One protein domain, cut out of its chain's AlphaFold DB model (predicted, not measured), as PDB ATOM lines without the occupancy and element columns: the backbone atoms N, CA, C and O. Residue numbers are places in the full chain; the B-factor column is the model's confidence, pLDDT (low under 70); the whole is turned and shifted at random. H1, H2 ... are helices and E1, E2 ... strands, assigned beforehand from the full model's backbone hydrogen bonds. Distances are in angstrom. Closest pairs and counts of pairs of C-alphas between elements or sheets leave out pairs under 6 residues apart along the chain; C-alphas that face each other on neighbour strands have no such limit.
ATOM      1  N   GLU A 156     -50.071-129.788 129.402       90.62
ATOM      2  CA  GLU A 156     -49.142-130.927 129.487       90.62
ATOM      3  C   GLU A 156     -49.339-131.893 128.314       90.62
ATOM      4  O   GLU A 156     -48.367-132.337 127.702       90.62
ATOM      5  N   GLN A 157     -50.593-132.170 127.950       88.62
ATOM      6  CA  GLN A 157     -50.926-133.001 126.797       88.62
ATOM      7  C   GLN A 157     -50.596-132.304 125.461       88.62
ATOM      8  O   GLN A 157     -50.168-132.983 124.524       88.62
ATOM      9  N   GLU A 158     -50.708-130.973 125.366       87.75
ATOM     10  CA  GLU A 158     -50.281-130.198 124.191       87.75
ATOM     11  C   GLU A 158     -48.753-130.217 123.997       87.75
ATOM     12  O   GLU A 158     -48.274-130.202 122.857       87.75
ATOM     13  N   ILE A 159     -47.968-130.255 125.082       92.12
ATOM     14  CA  ILE A 159     -46.497-130.243 125.012       92.12
ATOM     15  C   ILE A 159     -45.833-131.622 125.056       92.12
ATOM     16  O   ILE A 159     -44.663-131.722 124.703       92.12
ATOM     17  N   LYS A 160     -46.559-132.683 125.425       88.50
ATOM     18  CA  LYS A 160     -46.048-134.036 125.734       88.50
ATOM     19  C   LYS A 160     -44.998-134.618 124.778       88.50
ATOM     20  O   LYS A 160     -44.101-135.329 125.219       88.50
ATOM     21  N   ASN A 161     -45.115-134.328 123.480       90.31
ATOM     22  CA  ASN A 161     -44.242-134.855 122.423       90.31
ATOM     23  C   ASN A 161     -43.273-133.795 121.843       90.31
ATOM     24  O   ASN A 161     -42.695-134.005 120.778       90.31
ATOM     25  N   LYS A 162     -43.125-132.638 122.502       93.12
ATOM     26  CA  LYS A 162     -42.248-131.521 122.112       93.12
ATOM     27  C   LYS A 162     -41.125-131.377 123.146       93.12
ATOM     28  O   LYS A 162     -41.370-131.488 124.344       93.12
ATOM     29  N   CYS A 163     -39.904-131.059 122.715       95.94
ATOM     30  CA  CYS A 163     -38.826-130.706 123.643       95.94
ATOM     31  C   CYS A 163     -39.010-129.250 124.100       95.94
ATOM     32  O   CYS A 163     -38.493-128.339 123.470       95.94
ATOM     33  N   ILE A 164     -39.806-129.001 125.140       97.50
ATOM     34  CA  ILE A 164     -40.118-127.639 125.607       97.50
ATOM     35  C   ILE A 164     -39.091-127.143 126.627       97.50
ATOM     36  O   ILE A 164     -38.762-127.855 127.578       97.50
ATOM     37  N   PHE A 165     -38.633-125.898 126.460       98.38
ATOM     38  CA  PHE A 165     -37.705-125.262 127.391       98.38
ATOM     39  C   PHE A 165     -38.249-125.246 128.823       98.38
ATOM     40  O   PHE A 165     -39.353-124.772 129.096       98.38
ATOM     41  N   ASN A 166     -37.419-125.713 129.748       96.62
ATOM     42  CA  ASN A 166     -37.621-125.630 131.186       96.62
ATOM     43  C   ASN A 166     -36.249-125.530 131.878       96.62
ATOM     44  O   ASN A 166     -35.205-125.644 131.232       96.62
ATOM     45  N   TRP A 167     -36.243-125.306 133.191       96.75
ATOM     46  CA  TRP A 167     -35.016-125.120 133.976       96.75
ATOM     47  C   TRP A 167     -34.065-126.327 133.949       96.75
ATOM     48  O   TRP A 167     -32.847-126.146 133.964       96.75
ATOM     49  N   ASP A 168     -34.593-127.549 133.881       97.00
ATOM     50  CA  ASP A 168     -33.798-128.776 133.902       97.00
ATOM     51  C   ASP A 168     -33.101-129.018 132.558       97.00
ATOM     52  O   ASP A 168     -31.869-129.060 132.514       97.00
ATOM     53  N   ILE A 169     -33.848-128.982 131.451       97.69
ATOM     54  CA  ILE A 169     -33.286-129.038 130.088       97.69
ATOM     55  C   ILE A 169     -32.352-127.836 129.828       97.69
ATOM     56  O   ILE A 169     -31.305-127.968 129.187       97.69
ATOM     57  N   GLY A 170     -32.673-126.655 130.367       98.12
ATOM     58  CA  GLY A 170     -31.808-125.472 130.323       98.12
ATOM     59  C   GLY A 170     -30.432-125.715 130.956       98.12
ATOM     60  O   GLY A 170     -29.413-125.383 130.350       98.12
ATOM     61  N   LYS A 171     -30.376-126.357 132.132       98.31
ATOM     62  CA  LYS A 171     -29.112-126.781 132.763       98.31
ATOM     63  C   LYS A 171     -28.375-127.837 131.943       98.31
ATOM     64  O   LYS A 171     -27.174-127.687 131.743       98.31
ATOM     65  N   GLU A 172     -29.059-128.879 131.473       97.94
ATOM     66  CA  GLU A 172     -28.436-129.978 130.720       97.94
ATOM     67  C   GLU A 172     -27.798-129.498 129.412       97.94
ATOM     68  O   GLU A 172     -26.633-129.790 129.137       97.94
ATOM     69  N   THR A 173     -28.537-128.728 128.611       98.44
ATOM     70  CA  THR A 173     -28.033-128.174 127.343       98.44
ATOM     71  C   THR A 173     -26.869-127.210 127.565       98.44
ATOM     72  O   THR A 173     -25.897-127.243 126.813       98.44
ATOM     73  N   LEU A 174     -26.923-126.379 128.612       98.62
ATOM     74  CA  LEU A 174     -25.849-125.440 128.935       98.62
ATOM     75  C   LEU A 174     -24.586-126.156 129.440       98.62
ATOM     76  O   LEU A 174     -23.480-125.765 129.074       98.62
ATOM     77  N   LEU A 175     -24.730-127.228 130.221       98.38
ATOM     78  CA  LEU A 175     -23.604-128.007 130.741       98.38
ATOM     79  C   LEU A 175     -22.760-128.618 129.610       98.38
ATOM     80  O   LEU A 175     -21.541-128.473 129.609       98.38
ATOM     81  N   LYS A 176     -23.405-129.192 128.580       97.75
ATOM     82  CA  LYS A 176     -22.739-129.688 127.353       97.75
ATOM     83  C   LYS A 176     -21.910-128.599 126.652       97.75
ATOM     84  O   LYS A 176     -20.909-128.880 125.984       97.75
ATOM     85  N   MET A 177     -22.314-127.337 126.790       97.88
ATOM     86  CA  MET A 177     -21.661-126.192 126.156       97.88
ATOM     87  C   MET A 177     -20.456-125.667 126.945       97.88
ATOM     88  O   MET A 177     -19.740-124.839 126.395       97.88
ATOM     89  N   PHE A 178     -20.167-126.146 128.158       97.88
ATOM     90  CA  PHE A 178     -19.028-125.659 128.947       97.88
ATOM     91  C   PHE A 178     -17.662-126.243 128.540       97.88
ATOM     92  O   PHE A 178     -17.572-127.395 128.109       97.88
ATOM     93  N   ASP A 179     -16.599-125.436 128.657       95.94
ATOM     94  CA  ASP A 179     -15.189-125.872 128.706       95.94
ATOM     95  C   ASP A 179     -14.289-124.831 129.413       95.94
ATOM     96  O   ASP A 179     -14.731-123.729 129.739       95.94
ATOM     97  N   MET A 180     -13.013-125.159 129.618       95.06
ATOM     98  CA  MET A 180     -11.952-124.234 130.037       95.06
ATOM     99  C   MET A 180     -11.347-123.506 128.830       95.06
ATOM    100  O   MET A 180     -11.082-124.129 127.802       95.06
ATOM    101  N   SER A 181     -11.058-122.206 128.963       95.25
ATOM    102  CA  SER A 181     -10.492-121.396 127.871       95.25
ATOM    103  C   SER A 181      -9.110-121.865 127.396       95.25
ATOM    104  O   SER A 181      -8.826-121.784 126.206       95.25
ATOM    105  N   GLU A 182      -8.279-122.393 128.304       90.62
ATOM    106  CA  GLU A 182      -6.935-122.935 128.009       90.62
ATOM    107  C   GLU A 182      -6.945-124.156 127.067       90.62
ATOM    108  O   GLU A 182      -5.935-124.438 126.432       90.62
ATOM    109  N   ASN A 183      -8.069-124.875 126.953       84.31
ATOM    110  CA  ASN A 183      -8.186-126.097 126.144       84.31
ATOM    111  C   ASN A 183      -9.105-125.913 124.922       84.31
ATOM    112  O   ASN A 183      -9.621-126.903 124.398       84.31
ATOM    113  N   PHE A 184      -9.390-124.670 124.516       94.25
ATOM    114  CA  PHE A 184     -10.372-124.382 123.472       94.25
ATOM    115  C   PHE A 184      -9.748-123.755 122.224       94.25
ATOM    116  O   PHE A 184      -9.125-122.694 122.277       94.25
ATOM    117  N   GLU A 185      -9.998-124.374 121.072       94.25
ATOM    118  CA  GLU A 185      -9.572-123.894 119.760       94.25
ATOM    119  C   GLU A 185     -10.678-124.053 118.708       94.25
ATOM    120  O   GLU A 185     -11.596-124.862 118.845       94.25
ATOM    121  N   ILE A 186     -10.588-123.258 117.641       92.56
ATOM    122  CA  ILE A 186     -11.430-123.358 116.442       92.56
ATOM    123  C   ILE A 186     -10.509-123.207 115.226       92.56
ATOM    124  O   ILE A 186      -9.652-122.326 115.231       92.56
ATOM    125  N   ASN A 187     -10.666-124.058 114.203       89.81
ATOM    126  CA  ASN A 187      -9.747-124.173 113.052       89.81
ATOM    127  C   ASN A 187      -8.266-124.312 113.480       89.81
ATOM    128  O   ASN A 187      -7.371-123.728 112.868       89.81
ATOM    129  N   ASP A 188      -8.036-125.021 114.591       89.25
ATOM    130  CA  ASP A 188      -6.751-125.169 115.281       89.25
ATOM    131  C   ASP A 188      -6.020-123.821 115.499       89.25
ATOM    132  O   ASP A 188      -4.814-123.667 115.267       89.25
ATOM    133  N   VAL A 189      -6.816-122.819 115.909       91.81
ATOM    134  CA  VAL A 189      -6.409-121.535 116.494       91.81
ATOM    135  C   VAL A 189      -6.937-121.464 117.931       91.81
ATOM    136  O   VAL A 189      -8.134-121.260 118.171       91.81
ATOM    137  N   ASN A 190      -6.018-121.617 118.884       94.56
ATOM    138  CA  ASN A 190      -6.274-121.550 120.323       94.56
ATOM    139  C   ASN A 190      -6.877-120.204 120.739       94.56
ATOM    140  O   ASN A 190      -6.485-119.153 120.228       94.56
ATOM    141  N   TYR A 191      -7.809-120.241 121.693       95.69
ATOM    142  CA  TYR A 191      -8.565-119.086 122.184       95.69
ATOM    143  C   TYR A 191      -7.675-117.916 122.642       95.69
ATOM    144  O   TYR A 191      -7.966-116.761 122.340       95.69
ATOM    145  N   GLU A 192      -6.538-118.205 123.279       93.19
ATOM    146  CA  GLU A 192      -5.557-117.193 123.710       93.19
ATOM    147  C   GLU A 192      -4.948-116.388 122.543       93.19
ATOM    148  O   GLU A 192      -4.475-115.270 122.734       93.19
ATOM    149  N   SER A 193      -4.980-116.932 121.320       94.69
ATOM    150  CA  SER A 193      -4.487-116.283 120.096       94.69
ATOM    151  C   SER A 193      -5.568-115.495 119.336       94.69
ATOM    152  O   SER A 193      -5.308-114.998 118.238       94.69
ATOM    153  N   TRP A 194      -6.794-115.391 119.860       95.62
ATOM    154  CA  TRP A 194      -7.905-114.740 119.159       95.62
ATOM    155  C   TRP A 194      -7.828-113.208 119.205       95.62
ATOM    156  O   TRP A 194      -7.769-112.588 120.266       95.62
ATOM    157  N   ILE A 195      -7.943-112.569 118.038       95.25
ATOM    158  CA  ILE A 195      -7.995-111.105 117.927       95.25
ATOM    159  C   ILE A 195      -9.421-110.620 118.239       95.25
ATOM    160  O   ILE A 195     -10.335-110.722 117.417       95.25
ATOM    161  N   LEU A 196      -9.617-110.093 119.451       96.00
ATOM    162  CA  LEU A 196     -10.918-109.637 119.950       96.00
ATOM    163  C   LEU A 196     -11.221-108.181 119.540       96.00
ATOM    164  O   LEU A 196     -10.815-107.225 120.205       96.00
ATOM    165  N   HIS A 197     -12.000-107.977 118.474       96.25
ATOM    166  CA  HIS A 197     -12.425-106.636 118.053       96.25
ATOM    167  C   HIS A 197     -13.612-106.141 118.893       96.25
ATOM    168  O   HIS A 197     -14.751-106.578 118.702       96.25
ATOM    169  N   LYS A 198     -13.358-105.218 119.827       94.38
ATOM    170  CA  LYS A 198     -14.357-104.719 120.787       94.38
ATOM    171  C   LYS A 198     -15.562-104.048 120.113       94.38
ATOM    172  O   LYS A 198     -15.426-103.153 119.282       94.38
ATOM    173  N   VAL A 199     -16.757-104.465 120.520       89.81
ATOM    174  CA  VAL A 199     -18.049-103.864 120.171       89.81
ATOM    175  C   VAL A 199     -18.439-102.892 121.292       89.81
ATOM    176  O   VAL A 199     -18.408-103.285 122.458       89.81
ATOM    177  N   PRO A 200     -18.824-101.635 120.997       81.31
ATOM    178  CA  PRO A 200     -19.184-100.675 122.042       81.31
ATOM    179  C   PRO A 200     -20.420-101.090 122.866       81.31
ATOM    180  O   PRO A 200     -21.559-100.941 122.416       81.31
ATOM    181  N   THR A 201     -20.210-101.555 124.103       67.31
ATOM    182  CA  THR A 201     -21.280-101.774 125.092       67.31
ATOM    183  C   THR A 201     -21.879-100.431 125.521       67.31
ATOM    184  O   THR A 201     -21.365 -99.759 126.417       67.31
ATOM    185  N   LYS A 202     -22.985-100.013 124.888       59.38
ATOM    186  CA  LYS A 202     -23.737 -98.827 125.326       59.38
ATOM    187  C   LYS A 202     -24.321 -99.066 126.725       59.38
ATOM    188  O   LYS A 202     -25.087-100.008 126.939       59.38
ATOM    189  N   ASN A 203     -23.995 -98.161 127.646       56.59
ATOM    190  CA  ASN A 203     -24.423 -98.152 129.047       56.59
ATOM    191  C   ASN A 203     -23.817 -99.285 129.908       56.59
ATOM    192  O   ASN A 203     -24.535 -99.867 130.724       56.59
ATOM    193  N   TYR A 204     -22.513 -99.576 129.763       58.94
ATOM    194  CA  TYR A 204     -21.765-100.320 130.794       58.94
ATOM    195  C   TYR A 204     -21.943 -99.636 132.158       58.94
ATOM    196  O   TYR A 204     -21.704 -98.433 132.289       58.94
ATOM    197  N   SER A 205     -22.383-100.390 133.163       58.25
ATOM    198  CA  SER A 205     -22.503 -99.943 134.549       58.25
ATOM    199  C   SER A 205     -22.804-101.135 135.455       58.25
ATOM    200  O   SER A 205     -23.838-101.790 135.337       58.25
ATOM    201  N   GLU A 206     -21.955-101.362 136.452       58.81
ATOM    202  CA  GLU A 206     -22.198-102.360 137.504       58.81
ATOM    203  C   GLU A 206     -23.519-102.108 138.253       58.81
ATOM    204  O   GLU A 206     -24.189-103.049 138.679       58.81
ATOM    205  N   ARG A 207     -23.945-100.838 138.356       57.28
ATOM    206  CA  ARG A 207     -25.226-100.451 138.972       57.28
ATOM    207  C   ARG A 207     -26.437-100.805 138.104       57.28
ATOM    208  O   ARG A 207     -27.515-101.005 138.655       57.28
ATOM    209  N   SER A 208     -26.277-100.876 136.779       59.75
ATOM    210  CA  SER A 208     -27.329-101.322 135.851       59.75
ATOM    211  C   SER A 208     -27.293-102.827 135.584       59.75
ATOM    212  O   SER A 208     -28.109-103.313 134.813       59.75
ATOM    213  N   GLY A 209     -26.334-103.562 136.158       67.62
ATOM    214  CA  GLY A 209     -26.088-104.973 135.848       67.62
ATOM    215  C   GLY A 209     -25.416-105.222 134.489       67.62
ATOM    216  O   GLY A 209     -25.053-106.363 134.209       67.62
ATOM    217  N   ARG A 210     -25.191-104.184 133.669       77.81
ATOM    218  CA  ARG A 210     -24.443-104.282 132.405       77.81
ATOM    219  C   ARG A 210     -22.946-104.257 132.664       77.81
ATOM    220  O   ARG A 210     -22.317-103.202 132.639       77.81
ATOM    221  N   VAL A 211     -22.406-105.437 132.933       85.75
ATOM    222  CA  VAL A 211     -20.985-105.686 133.220       85.75
ATOM    223  C   VAL A 211     -20.247-106.358 132.059       85.75
ATOM    224  O   VAL A 211     -19.056-106.628 132.167       85.75
ATOM    225  N   GLN A 212     -20.952-106.684 130.975       91.25
ATOM    226  CA  GLN A 212     -20.434-107.528 129.908       91.25
ATOM    227  C   GLN A 212     -19.617-106.745 128.875       91.25
ATOM    228  O   GLN A 212     -20.041-105.706 128.353       91.25
ATOM    229  N   GLU A 213     -18.462-107.296 128.515       93.69
ATOM    230  CA  GLU A 213     -17.719-106.861 127.338       93.69
ATOM    231  C   GLU A 213     -18.138-107.680 126.119       93.69
ATOM    232  O   GLU A 213     -18.402-108.879 126.217       93.69
ATOM    233  N   MET A 214     -18.217-107.028 124.961       94.75
ATOM    234  CA  MET A 214     -18.686-107.638 123.719       94.75
ATOM    235  C   MET A 214     -17.626-107.496 122.632       94.75
ATOM    236  O   MET A 214     -17.052-106.420 122.464       94.75
ATOM    237  N   PHE A 215     -17.384-108.557 121.868       96.88
ATOM    238  CA  PHE A 215     -16.346-108.601 120.839       96.88
ATOM    239  C   PHE A 215     -16.830-109.315 119.574       96.88
ATOM    240  O   PHE A 215     -17.739-110.148 119.605       96.88
ATOM    241  N   LYS A 216     -16.188-108.994 118.452       97.00
ATOM    242  CA  LYS A 216     -16.236-109.751 117.200       97.00
ATOM    243  C   LYS A 216     -14.885-110.422 116.992       97.00
ATOM    244  O   LYS A 216     -13.856-109.785 117.201       97.00
ATOM    245  N   VAL A 217     -14.901-111.663 116.529       96.88
ATOM    246  CA  VAL A 217     -13.697-112.422 116.164       96.88
ATOM    247  C   VAL A 217     -13.887-112.968 114.754       96.88
ATOM    248  O   VAL A 217     -15.006-113.318 114.366       96.88
ATOM    249  N   VAL A 218     -12.807-113.029 113.983       95.25
ATOM    250  CA  VAL A 218     -12.755-113.736 112.700       95.25
ATOM    251  C   VAL A 218     -11.591-114.712 112.776       95.25
ATOM    252  O   VAL A 218     -10.470-114.308 113.076       95.25
ATOM    253  N   ILE A 219     -11.877-115.990 112.548       92.62
ATOM    254  CA  ILE A 219     -10.903-117.077 112.549       92.62
ATOM    255  C   ILE A 219     -10.843-117.608 111.122       92.62
ATOM    256  O   ILE A 219     -11.792-118.228 110.637       92.62
ATOM    257  N   ASN A 220      -9.746-117.304 110.437       87.19
ATOM    258  CA  ASN A 220      -9.569-117.639 109.027       87.19
ATOM    259  C   ASN A 220      -9.444-119.161 108.842       87.19
ATOM    260  O   ASN A 220      -8.978-119.868 109.740       87.19
ATOM    261  N   SER A 221      -9.834-119.679 107.678       78.44
ATOM    262  CA  SER A 221      -9.622-121.100 107.363       78.44
ATOM    263  C   SER A 221      -8.193-121.373 106.872       78.44
ATOM    264  O   SER A 221      -7.696-120.671 105.990       78.44
ATOM    265  N   LYS A 222      -7.531-122.412 107.411       71.00
ATOM    266  CA  LYS A 222      -6.132-122.772 107.080       71.00
ATOM    267  C   LYS A 222      -5.927-123.219 105.629       71.00
ATOM    268  O   LYS A 222      -4.834-123.081 105.095       71.00
ATOM    269  N   ASP A 223      -6.971-123.752 105.004       69.75
ATOM    270  CA  ASP A 223      -6.972-124.282 103.635       69.75
ATOM    271  C   ASP A 223      -7.230-123.217 102.551       69.75
ATOM    272  O   ASP A 223      -7.216-123.530 101.362       69.75
ATOM    273  N   GLY A 224      -7.504-121.965 102.938       61.53
ATOM    274  CA  GLY A 224      -7.863-120.896 102.005       61.53
ATOM    275  C   GLY A 224      -9.255-121.026 101.372       61.53
ATOM    276  O   GLY A 224      -9.573-120.255 100.471       61.53
ATOM    277  N   SER A 225     -10.117-121.939 101.841       64.44
ATOM    278  CA  SER A 225     -11.453-122.185 101.261       64.44
ATOM    279  C   SER A 225     -12.472-121.050 101.452       64.44
ATOM    280  O   SER A 225     -13.603-121.145 100.976       64.44
ATOM    281  N   GLY A 226     -12.107-119.978 102.163       61.88
ATOM    282  CA  GLY A 226     -12.991-118.849 102.478       61.88
ATOM    283  C   GLY A 226     -14.022-119.132 103.579       61.88
ATOM    284  O   GLY A 226     -14.873-118.284 103.851       61.88
ATOM    285  N   ASN A 227     -13.946-120.293 104.238       68.38
ATOM    286  CA  ASN A 227     -14.815-120.693 105.351       68.38
ATOM    287  C   ASN A 227     -14.434-120.012 106.687       68.38
ATOM    288  O   ASN A 227     -14.354-120.663 107.730       68.38
ATOM    289  N   ASP A 228     -14.187-118.699 106.669       85.44
ATOM    290  CA  ASP A 228     -13.785-117.939 107.857       85.44
ATOM    291  C   ASP A 228     -14.896-117.954 108.915       85.44
ATOM    292  O   ASP A 228     -16.003-117.442 108.696       85.44
ATOM    293  N   ILE A 229     -14.597-118.491 110.097       91.94
ATOM    294  CA  ILE A 229     -15.559-118.576 111.193       91.94
ATOM    295  C   ILE A 229     -15.632-117.213 111.883       91.94
ATOM    296  O   ILE A 229     -14.647-116.689 112.402       91.94
ATOM    297  N   ARG A 230     -16.827-116.619 111.872       95.38
ATOM    298  CA  ARG A 230     -17.093-115.288 112.432       95.38
ATOM    299  C   ARG A 230     -17.895-115.434 113.712       95.38
ATOM    300  O   ARG A 230     -19.014-115.945 113.681       95.38
ATOM    301  N   LEU A 231     -17.331-114.965 114.819       97.62
ATOM    302  CA  LEU A 231     -17.875-115.166 116.160       97.62
ATOM    303  C   LEU A 231     -18.251-113.841 116.816       97.62
ATOM    304  O   LEU A 231     -17.599-112.811 116.619       97.62
ATOM    305  N   PHE A 232     -19.311-113.891 117.607       97.81
ATOM    306  CA  PHE A 232     -19.690-112.878 118.570       97.81
ATOM    307  C   PHE A 232     -19.412-113.430 119.968       97.81
ATOM    308  O   PHE A 232     -19.779-114.562 120.285       97.81
ATOM    309  N   VAL A 233     -18.719-112.646 120.788       98.00
ATOM    310  CA  VAL A 233     -18.233-113.079 122.101       98.00
ATOM    311  C   VAL A 233     -18.727-112.107 123.163       98.00
ATOM    312  O   VAL A 233     -18.442-110.913 123.073       98.00
ATOM    313  N   LYS A 234     -19.441-112.612 124.175       97.31
ATOM    314  CA  LYS A 234     -19.772-111.884 125.412       97.31
ATOM    315  C   LYS A 234     -18.881-112.409 126.542       97.31
ATOM    316  O   LYS A 234     -18.945-113.598 126.842       97.31
ATOM    317  N   LYS A 235     -18.092-111.544 127.185       97.19
ATOM    318  CA  LYS A 235     -17.387-111.841 128.447       97.19
ATOM    319  C   LYS A 235     -18.195-111.301 129.625       97.19
ATOM    320  O   LYS A 235     -18.584-110.134 129.604       97.19
ATOM    321  N   ILE A 236     -18.438-112.132 130.636       96.50
ATOM    322  CA  ILE A 236     -19.215-111.811 131.839       96.50
ATOM    323  C   ILE A 236     -18.391-112.201 133.076       96.50
ATOM    324  O   ILE A 236     -18.039-113.373 133.187       96.50
ATOM    325  N   PRO A 237     -18.132-111.308 134.048       96.56
ATOM    326  CA  PRO A 237     -17.370-111.663 135.247       96.56
ATOM    327  C   PRO A 237     -17.970-112.858 136.010       96.56
ATOM    328  O   PRO A 237     -19.171-112.870 136.304       96.56
ATOM    329  N   ILE A 238     -17.138-113.835 136.400       97.56
ATOM    330  CA  ILE A 238     -17.555-115.090 137.072       97.56
ATOM    331  C   ILE A 238     -18.410-114.803 138.319       97.56
ATOM    332  O   ILE A 238     -19.428-115.453 138.561       97.56
ATOM    333  N   LYS A 239     -18.065-113.749 139.068       96.31
ATOM    334  CA  LYS A 239     -18.800-113.264 140.248       96.31
ATOM    335  C   LYS A 239     -20.245-112.839 139.953       96.31
ATOM    336  O   LYS A 239     -21.115-112.994 140.811       96.31
ATOM    337  N   VAL A 240     -20.523-112.318 138.757       95.06
ATOM    338  CA  VAL A 240     -21.884-111.957 138.323       95.06
ATOM    339  C   VAL A 240     -22.628-113.182 137.802       95.06
ATOM    340  O   VAL A 240     -23.793-113.359 138.156       95.06
ATOM    341  N   TRP A 241     -21.949-114.065 137.066       97.06
ATOM    342  CA  TRP A 241     -22.503-115.347 136.624       97.06
ATOM    343  C   TRP A 241     -23.002-116.196 137.803       97.06
ATOM    344  O   TRP A 241     -24.188-116.504 137.880       97.06
ATOM    345  N   VAL A 242     -22.138-116.486 138.782       98.00
ATOM    346  CA  VAL A 242     -22.486-117.265 139.987       98.00
ATOM    347  C   VAL A 242     -23.628-116.613 140.774       98.00
ATOM    348  O   VAL A 242     -24.564-117.287 141.208       98.00
ATOM    349  N   LYS A 243     -23.621-115.279 140.911       95.81
ATOM    350  CA  LYS A 243     -24.725-114.542 141.549       95.81
ATOM    351  C   LYS A 243     -26.053-114.749 140.813       95.81
ATOM    352  O   LYS A 243     -27.073-114.950 141.470       95.81
ATOM    353  N   GLN A 244     -26.057-114.697 139.480       95.81
ATOM    354  CA  GLN A 244     -27.261-114.923 138.679       95.81
ATOM    355  C   GLN A 244     -27.699-116.395 138.694       95.81
ATOM    356  O   GLN A 244     -28.893-116.645 138.842       95.81
ATOM    357  N   TYR A 245     -26.779-117.364 138.643       97.69
ATOM    358  CA  TYR A 245     -27.130-118.788 138.725       97.69
ATOM    359  C   TYR A 245     -27.763-119.132 140.078       97.69
ATOM    360  O   TYR A 245     -28.796-119.793 140.121       97.69
ATOM    361  N   ASN A 246     -27.221-118.611 141.183       97.69
ATOM    362  CA  ASN A 246     -27.805-118.798 142.515       97.69
ATOM    363  C   ASN A 246     -29.228-118.209 142.627       97.69
ATOM    364  O   ASN A 246     -30.075-118.775 143.318       97.69
ATOM    365  N   LEU A 247     -29.521-117.108 141.924       95.75
ATOM    366  CA  LEU A 247     -30.870-116.533 141.849       95.75
ATOM    367  C   LEU A 247     -31.801-117.366 140.952       95.75
ATOM    368  O   LEU A 247     -32.925-117.649 141.357       95.75
ATOM    369  N   MET A 248     -31.325-117.830 139.794       96.44
ATOM    370  CA  MET A 248     -32.063-118.751 138.920       96.44
ATOM    371  C   MET A 248     -32.413-120.062 139.639       96.44
ATOM    372  O   MET A 248     -33.576-120.458 139.637       96.44
ATOM    373  N   LYS A 249     -31.451-120.679 140.340       96.75
ATOM    374  CA  LYS A 249     -31.649-121.872 141.181       96.75
ATOM    375  C   LYS A 249     -32.690-121.627 142.277       96.75
ATOM    376  O   LYS A 249     -33.557-122.468 142.478       96.75
ATOM    377  N   LYS A 250     -32.647-120.469 142.949       95.50
ATOM    378  CA  LYS A 250     -33.593-120.106 144.022       95.50
ATOM    379  C   LYS A 250     -35.049-119.974 143.552       95.50
ATOM    380  O   LYS A 250     -35.953-120.167 144.361       95.50
ATOM    381  N   TYR A 251     -35.276-119.635 142.284       94.00
ATOM    382  CA  TYR A 251     -36.613-119.478 141.704       94.00
ATOM    383  C   TYR A 251     -36.862-120.449 140.536       94.00
ATOM    384  O   TYR A 251     -37.617-120.119 139.632       94.00
ATOM    385  N   ASN A 252     -36.229-121.629 140.527       94.00
ATOM    386  CA  ASN A 252     -36.481-122.706 139.552       94.00
ATOM    387  C   ASN A 252     -36.452-122.261 138.070       94.00
ATOM    388  O   ASN A 252     -37.253-122.716 137.260       94.00
ATOM    389  N   GLY A 253     -35.552-121.338 137.714       94.56
ATOM    390  CA  GLY A 253     -35.431-120.771 136.364       94.56
ATOM    391  C   GLY A 253     -36.389-119.614 136.028       94.56
ATOM    392  O   GLY A 253     -36.227-118.983 134.988       94.56
ATOM    393  N   GLU A 254     -37.324-119.266 136.916       94.12
ATOM    394  CA  GLU A 254     -38.322-118.188 136.751       94.12
ATOM    395  C   GLU A 254     -37.767-116.781 137.092       94.12
ATOM    396  O   GLU A 254     -38.500-115.789 137.175       94.12
ATOM    397  N   TYR A 255     -36.452-116.661 137.315       92.81
ATOM    398  CA  TYR A 255     -35.822-115.409 137.733       92.81
ATOM    399  C   TYR A 255     -35.538-114.456 136.561       92.81
ATOM    400  O   TYR A 255     -34.511-114.531 135.883       92.81
ATOM    401  N   VAL A 256     -36.420-113.476 136.388       86.56
ATOM    402  CA  VAL A 256     -36.204-112.298 135.548       86.56
ATOM    403  C   VAL A 256     -35.471-111.239 136.368       86.56
ATOM    404  O   VAL A 256     -35.907-110.852 137.454       86.56
ATOM    405  N   PHE A 257     -34.365-110.724 135.837       74.25
ATOM    406  CA  PHE A 257     -33.683-109.571 136.415       74.25
ATOM    407  C   PHE A 257     -34.129-108.282 135.708       74.25
ATOM    408  O   PHE A 257     -34.582-108.308 134.567       74.25
ATOM    409  N   GLY A 258     -34.006-107.127 136.370       66.31
ATOM    410  CA  GLY A 258     -34.340-105.821 135.770       66.31
ATOM    411  C   GLY A 258     -33.345-105.340 134.699       66.31
ATOM    412  O   GLY A 258     -33.484-104.232 134.187       66.31
ATOM    413  N   SER A 259     -32.337-106.159 134.401       73.69
ATOM    414  CA  SER A 259     -31.301-105.993 133.384       73.69
ATOM    415  C   SER A 259     -30.966-107.370 132.791       73.69
ATOM    416  O   SER A 259     -31.667-108.342 133.055       73.69
ATOM    417  N   GLU A 260     -29.880-107.478 132.028       86.00
ATOM    418  CA  GLU A 260     -29.465-108.732 131.383       86.00
ATOM    419  C   GLU A 260     -29.216-109.881 132.387       86.00
ATOM    420  O   GLU A 260     -28.429-109.751 133.331       86.00
ATOM    421  N   ASN A 261     -29.893-111.011 132.163       94.19
ATOM    422  CA  ASN A 261     -29.671-112.307 132.800       94.19
ATOM    423  C   ASN A 261     -28.870-113.211 131.845       94.19
ATOM    424  O   ASN A 261     -29.416-113.809 130.915       94.19
ATOM    425  N   PHE A 262     -27.565-113.317 132.085       96.38
ATOM    426  CA  PHE A 262     -26.627-114.047 131.231       96.38
ATOM    427  C   PHE A 262     -26.781-115.571 131.343       96.38
ATOM    428  O   PHE A 262     -26.448-116.285 130.399       96.38
ATOM    429  N   ILE A 263     -27.333-116.068 132.457       97.75
ATOM    430  CA  ILE A 263     -27.677-117.489 132.621       97.75
ATOM    431  C   ILE A 263     -28.816-117.855 131.679       97.75
ATOM    432  O   ILE A 263     -28.698-118.816 130.925       97.75
ATOM    433  N   MET A 264     -29.894-117.062 131.680       97.44
ATOM    434  CA  MET A 264     -31.011-117.262 130.757       97.44
ATOM    435  C   MET A 264     -30.557-117.127 129.302       97.44
ATOM    436  O   MET A 264     -30.920-117.961 128.479       97.44
ATOM    437  N   GLU A 265     -29.719-116.133 128.986       97.69
ATOM    438  CA  GLU A 265     -29.201-115.979 127.625       97.69
ATOM    439  C   GLU A 265     -28.408-117.211 127.168       97.69
ATOM    440  O   GLU A 265     -28.651-117.724 126.077       97.69
ATOM    441  N   ALA A 266     -27.505-117.727 128.006       98.50
ATOM    442  CA  ALA A 266     -26.720-118.910 127.674       98.50
ATOM    443  C   ALA A 266     -27.575-120.188 127.580       98.50
ATOM    444  O   ALA A 266     -27.377-120.961 126.646       98.50
ATOM    445  N   MET A 267     -28.543-120.386 128.487       98.50
ATOM    446  CA  MET A 267     -29.468-121.532 128.461       98.50
ATOM    447  C   MET A 267     -30.401-121.509 127.246       98.50
ATOM    448  O   MET A 267     -30.624-122.541 126.617       98.50
ATOM    449  N   ALA A 268     -30.932-120.339 126.884       98.62
ATOM    450  CA  ALA A 268     -31.733-120.186 125.676       98.62
ATOM    451  C   ALA A 268     -30.879-120.465 124.427       98.62
ATOM    452  O   ALA A 268     -31.290-121.228 123.557       98.62
ATOM    453  N   LEU A 269     -29.661-119.915 124.351       98.75
ATOM    454  CA  LEU A 269     -28.753-120.157 123.228       98.75
ATOM    455  C   LEU A 269     -28.313-121.629 123.113       98.75
ATOM    456  O   LEU A 269     -28.221-122.125 121.989       98.75
ATOM    457  N   SER A 270     -28.077-122.344 124.220       98.75
ATOM    458  CA  SER A 270     -27.722-123.771 124.190       98.75
ATOM    459  C   SER A 270     -28.893-124.630 123.721       98.75
ATOM    460  O   SER A 270     -28.760-125.376 122.750       98.75
ATOM    461  N   PHE A 271     -30.061-124.461 124.338       98.81
ATOM    462  CA  PHE A 271     -31.276-125.201 124.007       98.81
ATOM    463  C   PHE A 271     -31.754-124.955 122.565       98.81
ATOM    464  O   PHE A 271     -32.051-125.905 121.840       98.81
ATOM    465  N   LEU A 272     -31.768-123.698 122.107       98.81
ATOM    466  CA  LEU A 272     -32.149-123.358 120.730       98.81
ATOM    467  C   LEU A 272     -31.110-123.829 119.700       98.81
ATOM    468  O   LEU A 272     -31.463-124.047 118.543       98.81
ATOM    469  N   THR A 273     -29.847-124.011 120.097       98.56
ATOM    470  CA  THR A 273     -28.824-124.620 119.233       98.56
ATOM    471  C   THR A 273     -29.011-126.133 119.109       98.56
ATOM    472  O   THR A 273     -28.820-126.663 118.016       98.56
ATOM    473  N   GLU A 274     -29.392-126.820 120.192       98.19
ATOM    474  CA  GLU A 274     -29.561-128.279 120.211       98.19
ATOM    475  C   GLU A 274     -30.895-128.733 119.587       98.19
ATOM    476  O   GLU A 274     -30.894-129.602 118.718       98.19
ATOM    477  N   TYR A 275     -32.025-128.122 119.969       98.31
ATOM    478  CA  TYR A 275     -33.366-128.619 119.608       98.31
ATOM    479  C   TYR A 275     -34.125-127.771 118.577       98.31
ATOM    480  O   TYR A 275     -34.938-128.312 117.828       98.31
ATOM    481  N   TYR A 276     -33.868-126.459 118.493       98.25
ATOM    482  CA  TYR A 276     -34.611-125.543 117.604       98.25
ATOM    483  C   TYR A 276     -33.698-124.719 116.680       98.25
ATOM    484  O   TYR A 276     -33.797-123.481 116.633       98.25
ATOM    485  N   PRO A 277     -32.821-125.376 115.895       97.56
ATOM    486  CA  PRO A 277     -31.836-124.687 115.082       97.56
ATOM    487  C   PRO A 277     -32.478-123.664 114.140       97.56
ATOM    488  O   PRO A 277     -33.562-123.836 113.562       97.56
ATOM    489  N   GLY A 278     -31.779-122.542 113.996       97.06
ATOM    490  CA  GLY A 278     -32.181-121.453 113.122       97.06
ATOM    491  C   GLY A 278     -33.217-120.478 113.688       97.06
ATOM    492  O   GLY A 278     -33.676-119.632 112.926       97.06
ATOM    493  N   ILE A 279     -33.572-120.555 114.977       98.56
ATOM    494  CA  ILE A 279     -34.236-119.439 115.682       98.56
ATOM    495  C   ILE A 279     -33.187-118.403 116.117       98.56
ATOM    496  O   ILE A 279     -33.299-117.226 115.777       98.56
ATOM    497  N   ALA A 280     -32.130-118.855 116.795       98.62
ATOM    498  CA  ALA A 280     -31.010-118.041 117.271       98.62
ATOM    499  C   ALA A 280     -29.736-118.211 116.404       98.62
ATOM    500  O   ALA A 280     -29.650-119.169 115.622       98.62
ATOM    501  N   PRO A 281     -28.734-117.314 116.516       98.31
ATOM    502  CA  PRO A 281     -27.359-117.602 116.105       98.31
ATOM    503  C   PRO A 281     -26.843-118.856 116.817       98.31
ATOM    504  O   PRO A 281     -27.157-119.065 117.989       98.31
ATOM    505  N   LYS A 282     -26.039-119.679 116.135       97.56
ATOM    506  CA  LYS A 282     -25.488-120.900 116.746       97.56
ATOM    507  C   LYS A 282     -24.607-120.558 117.958       97.56
ATOM    508  O   LYS A 282     -23.681-119.759 117.829       97.56
ATOM    509  N   LEU A 283     -24.830-121.211 119.097       98.50
ATOM    510  CA  LEU A 283     -23.859-121.258 120.191       98.50
ATOM    511  C   LEU A 283     -22.748-122.259 119.838       98.50
ATOM    512  O   LEU A 283     -23.026-123.368 119.382       98.50
ATOM    513  N   TYR A 284     -21.487-121.866 120.020       97.62
ATOM    514  CA  TYR A 284     -20.337-122.753 119.823       97.62
ATOM    515  C   TYR A 284     -19.867-123.342 121.151       97.62
ATOM    516  O   TYR A 284     -19.673-124.552 121.241       97.62
ATOM    517  N   LYS A 285     -19.682-122.492 122.170       98.00
ATOM    518  CA  LYS A 285     -19.235-122.903 123.506       98.00
ATOM    519  C   LYS A 285     -19.472-121.792 124.537       98.00
ATOM    520  O   LYS A 285     -19.700-120.635 124.178       98.00
ATOM    521  N   VAL A 286     -19.393-122.147 125.813       98.69
ATOM    522  CA  VAL A 286     -19.326-121.239 126.960       98.69
ATOM    523  C   VAL A 286     -18.031-121.561 127.705       98.69
ATOM    524  O   VAL A 286     -17.884-122.652 128.245       98.69
ATOM    525  N   LEU A 287     -17.060-120.653 127.681       98.38
ATOM    526  CA  LEU A 287     -15.726-120.904 128.234       98.38
ATOM    527  C   LEU A 287     -15.587-120.320 129.638       98.38
ATOM    528  O   LEU A 287     -16.170-119.282 129.949       98.38
ATOM    529  N   ILE A 288     -14.771-120.966 130.461       97.81
ATOM    530  CA  ILE A 288     -14.333-120.462 131.762       97.81
ATOM    531  C   ILE A 288     -12.921-119.909 131.585       97.81
ATOM    532  O   ILE A 288     -11.991-120.659 131.293       97.81
ATOM    533  N   GLU A 289     -12.788-118.595 131.747       96.94
ATOM    534  CA  GLU A 289     -11.562-117.813 131.580       96.94
ATOM    535  C   GLU A 289     -11.162-117.213 132.942       96.94
ATOM    536  O   GLU A 289     -11.543-116.084 133.251       96.94
ATOM    537  N   PRO A 290     -10.465-117.960 133.813       95.94
ATOM    538  CA  PRO A 290      -9.962-117.430 135.079       95.94
ATOM    539  C   PRO A 290      -8.721-116.550 134.867       95.94
ATOM    540  O   PRO A 290      -7.857-116.878 134.056       95.94
ATOM    541  N   ASP A 291      -8.560-115.505 135.681       94.56
ATOM    542  CA  ASP A 291      -7.343-114.672 135.667       94.56
ATOM    543  C   ASP A 291      -6.102-115.472 136.126       94.56
ATOM    544  O   ASP A 291      -4.973-115.181 135.735       94.56
ATOM    545  N   ASN A 292      -6.313-116.518 136.936       92.44
ATOM    546  CA  ASN A 292      -5.305-117.513 137.298       92.44
ATOM    547  C   ASN A 292      -5.685-118.892 136.733       92.44
ATOM    548  O   ASN A 292      -6.375-119.681 137.385       92.44
ATOM    549  N   ILE A 293      -5.186-119.184 135.529       84.81
ATOM    550  CA  ILE A 293      -5.402-120.437 134.783       84.81
ATOM    551  C   ILE A 293      -5.071-121.681 135.628       84.81
ATOM    552  O   ILE A 293      -5.797-122.674 135.596       84.81
ATOM    553  N   TYR A 294      -4.036-121.618 136.470       89.00
ATOM    554  CA  TYR A 294      -3.580-122.765 137.257       89.00
ATOM    555  C   TYR A 294      -4.528-123.180 138.393       89.00
ATOM    556  O   TYR A 294      -4.435-124.318 138.849       89.00
ATOM    557  N   TYR A 295      -5.442-122.314 138.852       92.44
ATOM    558  CA  TYR A 295      -6.278-122.605 140.029       92.44
ATOM    559  C   TYR A 295      -7.211-123.813 139.822       92.44
ATOM    560  O   TYR A 295      -7.326-124.663 140.705       92.44
ATOM    561  N   TYR A 296      -7.838-123.935 138.646       92.31
ATOM    562  CA  TYR A 296      -8.746-125.053 138.343       92.31
ATOM    563  C   TYR A 296      -8.032-126.289 137.770       92.31
ATOM    564  O   TYR A 296      -8.645-127.348 137.673       92.31
ATOM    565  N   LYS A 297      -6.730-126.206 137.459       87.81
ATOM    566  CA  LYS A 297      -5.954-127.258 136.770       87.81
ATOM    567  C   LYS A 297      -5.856-128.593 137.527       87.81
ATOM    568  O   LYS A 297      -5.569-129.624 136.928       87.81
ATOM    569  N   GLY A 298      -6.101-128.585 138.839       88.69
ATOM    570  CA  GLY A 298      -6.204-129.791 139.673       88.69
ATOM    571  C   GLY A 298      -7.584-130.468 139.671       88.69
ATOM    572  O   GLY A 298      -7.783-131.431 140.410       88.69
ATOM    573  N   ILE A 299      -8.552-129.962 138.900       92.44
ATOM    574  CA  ILE A 299      -9.910-130.507 138.778       92.44
ATOM    575  C   ILE A 299     -10.063-131.108 137.378       92.44
ATOM    576  O   ILE A 299      -9.801-130.442 136.380       92.44
ATOM    577  N   THR A 300     -10.487-132.369 137.289       93.12
ATOM    578  CA  THR A 300     -10.710-133.030 135.993       93.12
ATOM    579  C   THR A 300     -11.987-132.508 135.323       93.12
ATOM    580  O   THR A 300     -12.897-132.033 136.011       93.12
ATOM    581  N   LYS A 301     -12.092-132.606 133.988       91.25
ATOM    582  CA  LYS A 301     -13.272-132.115 133.249       91.25
ATOM    583  C   LYS A 301     -14.559-132.811 133.703       91.25
ATOM    584  O   LYS A 301     -15.583-132.153 133.847       91.25
ATOM    585  N   GLU A 302     -14.495-134.104 134.009       93.06
ATOM    586  CA  GLU A 302     -15.627-134.907 134.489       93.06
ATOM    587  C   GLU A 302     -16.116-134.396 135.848       93.06
ATOM    588  O   GLU A 302     -17.312-134.237 136.055       93.06
ATOM    589  N   LYS A 303     -15.193-134.064 136.763       94.81
ATOM    590  CA  LYS A 303     -15.537-133.505 138.077       94.81
ATOM    591  C   LYS A 303     -16.022-132.055 137.993       94.81
ATOM    592  O   LYS A 303     -16.853-131.647 138.799       94.81
ATOM    593  N   MET A 304     -15.493-131.263 137.061       94.88
ATOM    594  CA  MET A 304     -15.877-129.859 136.902       94.88
ATOM    595  C   MET A 304     -17.244-129.694 136.227       94.88
ATOM    596  O   MET A 304     -17.983-128.773 136.572       94.88
ATOM    597  N   PHE A 305     -17.582-130.592 135.299       95.81
ATOM    598  CA  PHE A 305     -18.798-130.542 134.483       95.81
ATOM    599  C   PHE A 305     -19.777-131.695 134.770       95.81
ATOM    600  O   PHE A 305     -20.643-131.973 133.949       95.81
ATOM    601  N   ASP A 306     -19.670-132.319 135.947       96.81
ATOM    602  CA  ASP A 306     -20.590-133.340 136.476       96.81
ATOM    603  C   ASP A 306     -22.055-132.859 136.451       96.81
ATOM    604  O   ASP A 306     -22.913-133.467 135.813       96.81
ATOM    605  N   ASN A 307     -22.340-131.715 137.083       97.38
ATOM    606  CA  ASN A 307     -23.612-131.015 136.931       97.38
ATOM    607  C   ASN A 307     -23.477-129.505 137.201       97.38
ATOM    608  O   ASN A 307     -22.503-129.036 137.794       97.38
ATOM    609  N   MET A 308     -24.485-128.724 136.794       97.56
ATOM    610  CA  MET A 308     -24.476-127.256 136.916       97.56
ATOM    611  C   MET A 308     -24.367-126.733 138.362       97.56
ATOM    612  O   MET A 308     -23.900-125.610 138.557       97.56
ATOM    613  N   ASN A 309     -24.759-127.509 139.383       97.19
ATOM    614  CA  ASN A 309     -24.518-127.140 140.782       97.19
ATOM    615  C   ASN A 309     -23.053-127.347 141.162       97.19
ATOM    616  O   ASN A 309     -22.440-126.395 141.633       97.19
ATOM    617  N   THR A 310     -22.480-128.521 140.869       98.00
ATOM    618  CA  THR A 310     -21.057-128.834 141.097       98.00
ATOM    619  C   THR A 310     -20.156-127.777 140.452       98.00
ATOM    620  O   THR A 310     -19.284-127.213 141.114       98.00
ATOM    621  N   LEU A 311     -20.438-127.405 139.197       98.31
ATOM    622  CA  LEU A 311     -19.744-126.320 138.501       98.31
ATOM    623  C   LEU A 311     -19.878-124.974 139.235       98.31
ATOM    624  O   LEU A 311     -18.885-124.292 139.496       98.31
ATOM    625  N   ASN A 312     -21.102-124.575 139.587       98.12
ATOM    626  CA  ASN A 312     -21.351-123.313 140.284       98.12
ATOM    627  C   ASN A 312     -20.737-123.279 141.694       98.12
ATOM    628  O   ASN A 312     -20.342-122.212 142.154       98.12
ATOM    629  N   GLU A 313     -20.625-124.414 142.378       98.31
ATOM    630  CA  GLU A 313     -19.988-124.552 143.691       98.31
ATOM    631  C   GLU A 313     -18.459-124.453 143.586       98.31
ATOM    632  O   GLU A 313     -17.843-123.735 144.377       98.31
ATOM    633  N   ILE A 314     -17.855-125.051 142.553       98.06
ATOM    634  CA  ILE A 314     -16.433-124.881 142.209       98.06
ATOM    635  C   ILE A 314     -16.118-123.405 141.915       98.06
ATOM    636  O   ILE A 314     -15.197-122.842 142.511       98.06
ATOM    637  N   LEU A 315     -16.920-122.742 141.072       97.88
ATOM    638  CA  LEU A 315     -16.774-121.307 140.782       97.88
ATOM    639  C   LEU A 315     -17.043-120.433 142.024       97.88
ATOM    640  O   LEU A 315     -16.347-119.445 142.254       97.88
ATOM    641  N   SER A 316     -18.011-120.812 142.868       98.06
ATOM    642  CA  SER A 316     -18.292-120.140 144.148       98.06
ATOM    643  C   SER A 316     -17.139-120.264 145.139       98.06
ATOM    644  O   SER A 316     -16.941-119.351 145.941       98.06
ATOM    645  N   LYS A 317     -16.380-121.369 145.108       97.31
ATOM    646  CA  LYS A 317     -15.148-121.504 145.889       97.31
ATOM    647  C   LYS A 317     -14.048-120.607 145.324       97.31
ATOM    648  O   LYS A 317     -13.469-119.852 146.092       97.31
ATOM    649  N   GLY A 318     -13.837-120.601 144.006       96.56
ATOM    650  CA  GLY A 318     -12.871-119.701 143.368       96.56
ATOM    651  C   GLY A 318     -13.079-118.236 143.767       96.56
ATOM    652  O   GLY A 318     -12.136-117.585 144.195       96.56
ATOM    653  N   ILE A 319     -14.325-117.746 143.757       96.88
ATOM    654  CA  ILE A 319     -14.660-116.375 144.194       96.88
ATOM    655  C   ILE A 319     -14.326-116.114 145.681       96.88
ATOM    656  O   ILE A 319     -14.058-114.970 146.041       96.88
ATOM    657  N   LYS A 320     -14.374-117.133 146.553       97.00
ATOM    658  CA  LYS A 320     -13.980-117.018 147.976       97.00
ATOM    659  C   LYS A 320     -12.461-117.041 148.163       97.00
ATOM    660  O   LYS A 320     -11.972-116.418 149.095       97.00
ATOM    661  N   ASP A 321     -11.750-117.719 147.267       96.31
ATOM    662  CA  ASP A 321     -10.287-117.787 147.205       96.31
ATOM    663  C   ASP A 321      -9.710-116.636 146.322       96.31
ATOM    664  O   ASP A 321      -8.636-116.771 145.738       96.31
ATOM    665  N   ASP A 322     -10.451-115.520 146.187       95.12
ATOM    666  CA  ASP A 322     -10.165-114.306 145.389       95.12
ATOM    667  C   ASP A 322      -9.833-114.516 143.888       95.12
ATOM    668  O   ASP A 322      -9.269-113.643 143.217       95.12
ATOM    669  N   ILE A 323     -10.255-115.643 143.305       94.88
ATOM    670  CA  ILE A 323     -10.100-115.931 141.873       94.88
ATOM    671  C   ILE A 323     -11.123-115.140 141.052       94.88
ATOM    672  O   ILE A 323     -12.332-115.391 141.086       94.88
ATOM    673  N   ASN A 324     -10.600-114.197 140.273       95.19
ATOM    674  CA  ASN A 324     -11.338-113.398 139.301       95.19
ATOM    675  C   ASN A 324     -11.245-114.015 137.886       95.19
ATOM    676  O   ASN A 324     -10.627-115.066 137.688       95.19
ATOM    677  N   GLY A 325     -11.934-113.403 136.921       96.69
ATOM    678  CA  GLY A 325     -12.039-113.872 135.535       96.69
ATOM    679  C   GLY A 325     -13.466-113.829 134.985       96.69
ATOM    680  O   GLY A 325     -14.393-113.323 135.632       96.69
ATOM    681  N   ASN A 326     -13.657-114.390 133.790       97.88
ATOM    682  CA  ASN A 326     -14.894-114.351 133.010       97.88
ATOM    683  C   ASN A 326     -15.487-115.738 132.716       97.88
ATOM    684  O   ASN A 326     -14.785-116.731 132.547       97.88
ATOM    685  N   ILE A 327     -16.808-115.771 132.567       98.38
ATOM    686  CA  ILE A 327     -17.513-116.739 131.730       98.38
ATOM    687  C   ILE A 327     -17.700-116.097 130.352       98.38
ATOM    688  O   ILE A 327     -18.080-114.928 130.250       98.38
ATOM    689  N   VAL A 328     -17.406-116.843 129.291       98.62
ATOM    690  CA  VAL A 328     -17.287-116.319 127.927       98.62
ATOM    691  C   VAL A 328     -18.250-117.056 127.001       98.62
ATOM    692  O   VAL A 328     -18.003-118.195 126.615       98.62
ATOM    693  N   ILE A 329     -19.360-116.416 126.636       98.69
ATOM    694  CA  ILE A 329     -20.344-116.969 125.695       98.69
ATOM    695  C   ILE A 329     -19.830-116.728 124.271       98.69
ATOM    696  O   ILE A 329     -19.675-115.575 123.861       98.69
ATOM    697  N   VAL A 330     -19.593-117.804 123.514       98.56
ATOM    698  CA  VAL A 330     -19.080-117.771 122.134       98.56
ATOM    699  C   VAL A 330     -20.165-118.246 121.165       98.56
ATOM    700  O   VAL A 330     -20.521-119.426 121.146       98.56
ATOM    701  N   SER A 331     -20.687-117.340 120.339       98.19
ATOM    702  CA  SER A 331     -21.767-117.606 119.376       98.19
ATOM    703  C   SER A 331     -21.444-117.112 117.961       98.19
ATOM    704  O   SER A 331     -20.441-116.447 117.718       98.19
ATOM    705  N   GLU A 332     -22.275-117.472 116.986       97.44
ATOM    706  CA  GLU A 332     -22.161-117.044 115.589       97.44
ATOM    707  C   GLU A 332     -22.370-115.525 115.425       97.44
ATOM    708  O   GLU A 332     -23.389-114.973 115.849       97.44
ATOM    709  N   LEU A 333     -21.473-114.846 114.699       96.75
ATOM    710  CA  LEU A 333     -21.668-113.450 114.283       96.75
ATOM    711  C   LEU A 333     -22.672-113.356 113.120       96.75
ATOM    712  O   LEU A 333     -22.316-113.187 111.950       96.75
ATOM    713  N   PHE A 334     -23.960-113.481 113.441       96.06
ATOM    714  CA  PHE A 334     -25.029-113.517 112.448       96.06
ATOM    715  C   PHE A 334     -25.385-112.113 111.910       96.06
ATOM    716  O   PHE A 334     -26.235-111.413 112.449       96.06
TER     717      PHE A 334
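What this domain is: This is residues 156 to 334 of the 561 residues of the protein "Protein kinase domain-containing protein" of Plasmodium falciparum (isolate HB3) (UniProt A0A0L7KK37). A strongly twisted wall of six strands has H3 and H4 over one face; H2 and H6 join them in a cluster of crossed helices. The first residues, 156 to 161, of which 156 to 159 belong to H1, stick out as a free arm. The printed part has 179 residues, with six named helices and six named strands in the order H1 H2 E1 E2 E3 E4 H3 H4 E5 H5 H6 E6. The mixed sheet runs E1 E5 E6 E4 E3 E2, and the class is mixed, helices and strands. The whole is compact, with a radius of gyration of the C-alphas of 16.7 A and spans of 51 by 44 by 38 A.

How they stand to each other: H1, residues 156 to 159, is apart from H2, residues 167 to 176, which only grazes the sheet with its residues 174 to 176. Edge strand E1, residues 178 to 180, is parallel to E5, residues 283 to 290, with N 179 and O 286 within hydrogen-bond range at 3.1 A. E2, residues 197 to 199, E3, residues 213 to 219, and E4, residues 229 to 237, form a meander, each strand the antiparallel neighbour of the one before, in two hairpins; N 199 and O 214 are 2.8 A apart, N 215 and O 233 2.8 A. E6, residues 325 to 332, is antiparallel to E5, with N 287 and O 328 at 2.8 A, and to E4, with N 234 and O 329 at 3.0 A. H3, residues 238 to 250, has a height over the sheet of 12.3 A and only just lies over none of the strands, with 2 C-alphas falling on E6. H4, residues 262 to 274, on the same face at a height of 9.4 A, lies over E5 and E6. E4, H3, H4 and E5 make a split strand-helix-strand unit, two strands running the same way with E6 between them, and its crossover is right-handed. H4 touches H2 about perpendicular at 75 degrees, the closest C-alphas being Gly 170 and Met 267, 4.9 A. H5, residues 301 to 304, only grazes the sheet. H6, residues 308 to 320, touches H3 at a steep tilt of 46 degrees, opposite ways, the closest C-alphas being Val 242 and Asn 312, 6.2 A. In H2, H3, H4 and H6 every O i to N i+4 pair is within hydrogen-bond range; H1 and H5 are too short for one.

Where its parts are: H1 begins at C-alpha 156, (-49.142, -130.927, 129.487). H2 is 14.7 A long, E3 19.2 A, E4 25.1 A, H3 18.2 A, H4 18.2 A, E5 20.7 A and H6 18.4 A. E6, 22.6 A, ends at C-alpha 332, (-22.161, -117.044, 115.589).

The domain as a whole: The C-alphas farthest apart, those of Gln 157 and Gly 224, are 51.1 A apart. The printed part has no cut; the links E1 to E2, E2 to E3 and H3 to H4 are long. The mean pLDDT of the printed part is 92.0, with residues 201 to 209, 223 to 227 and 258 under 70.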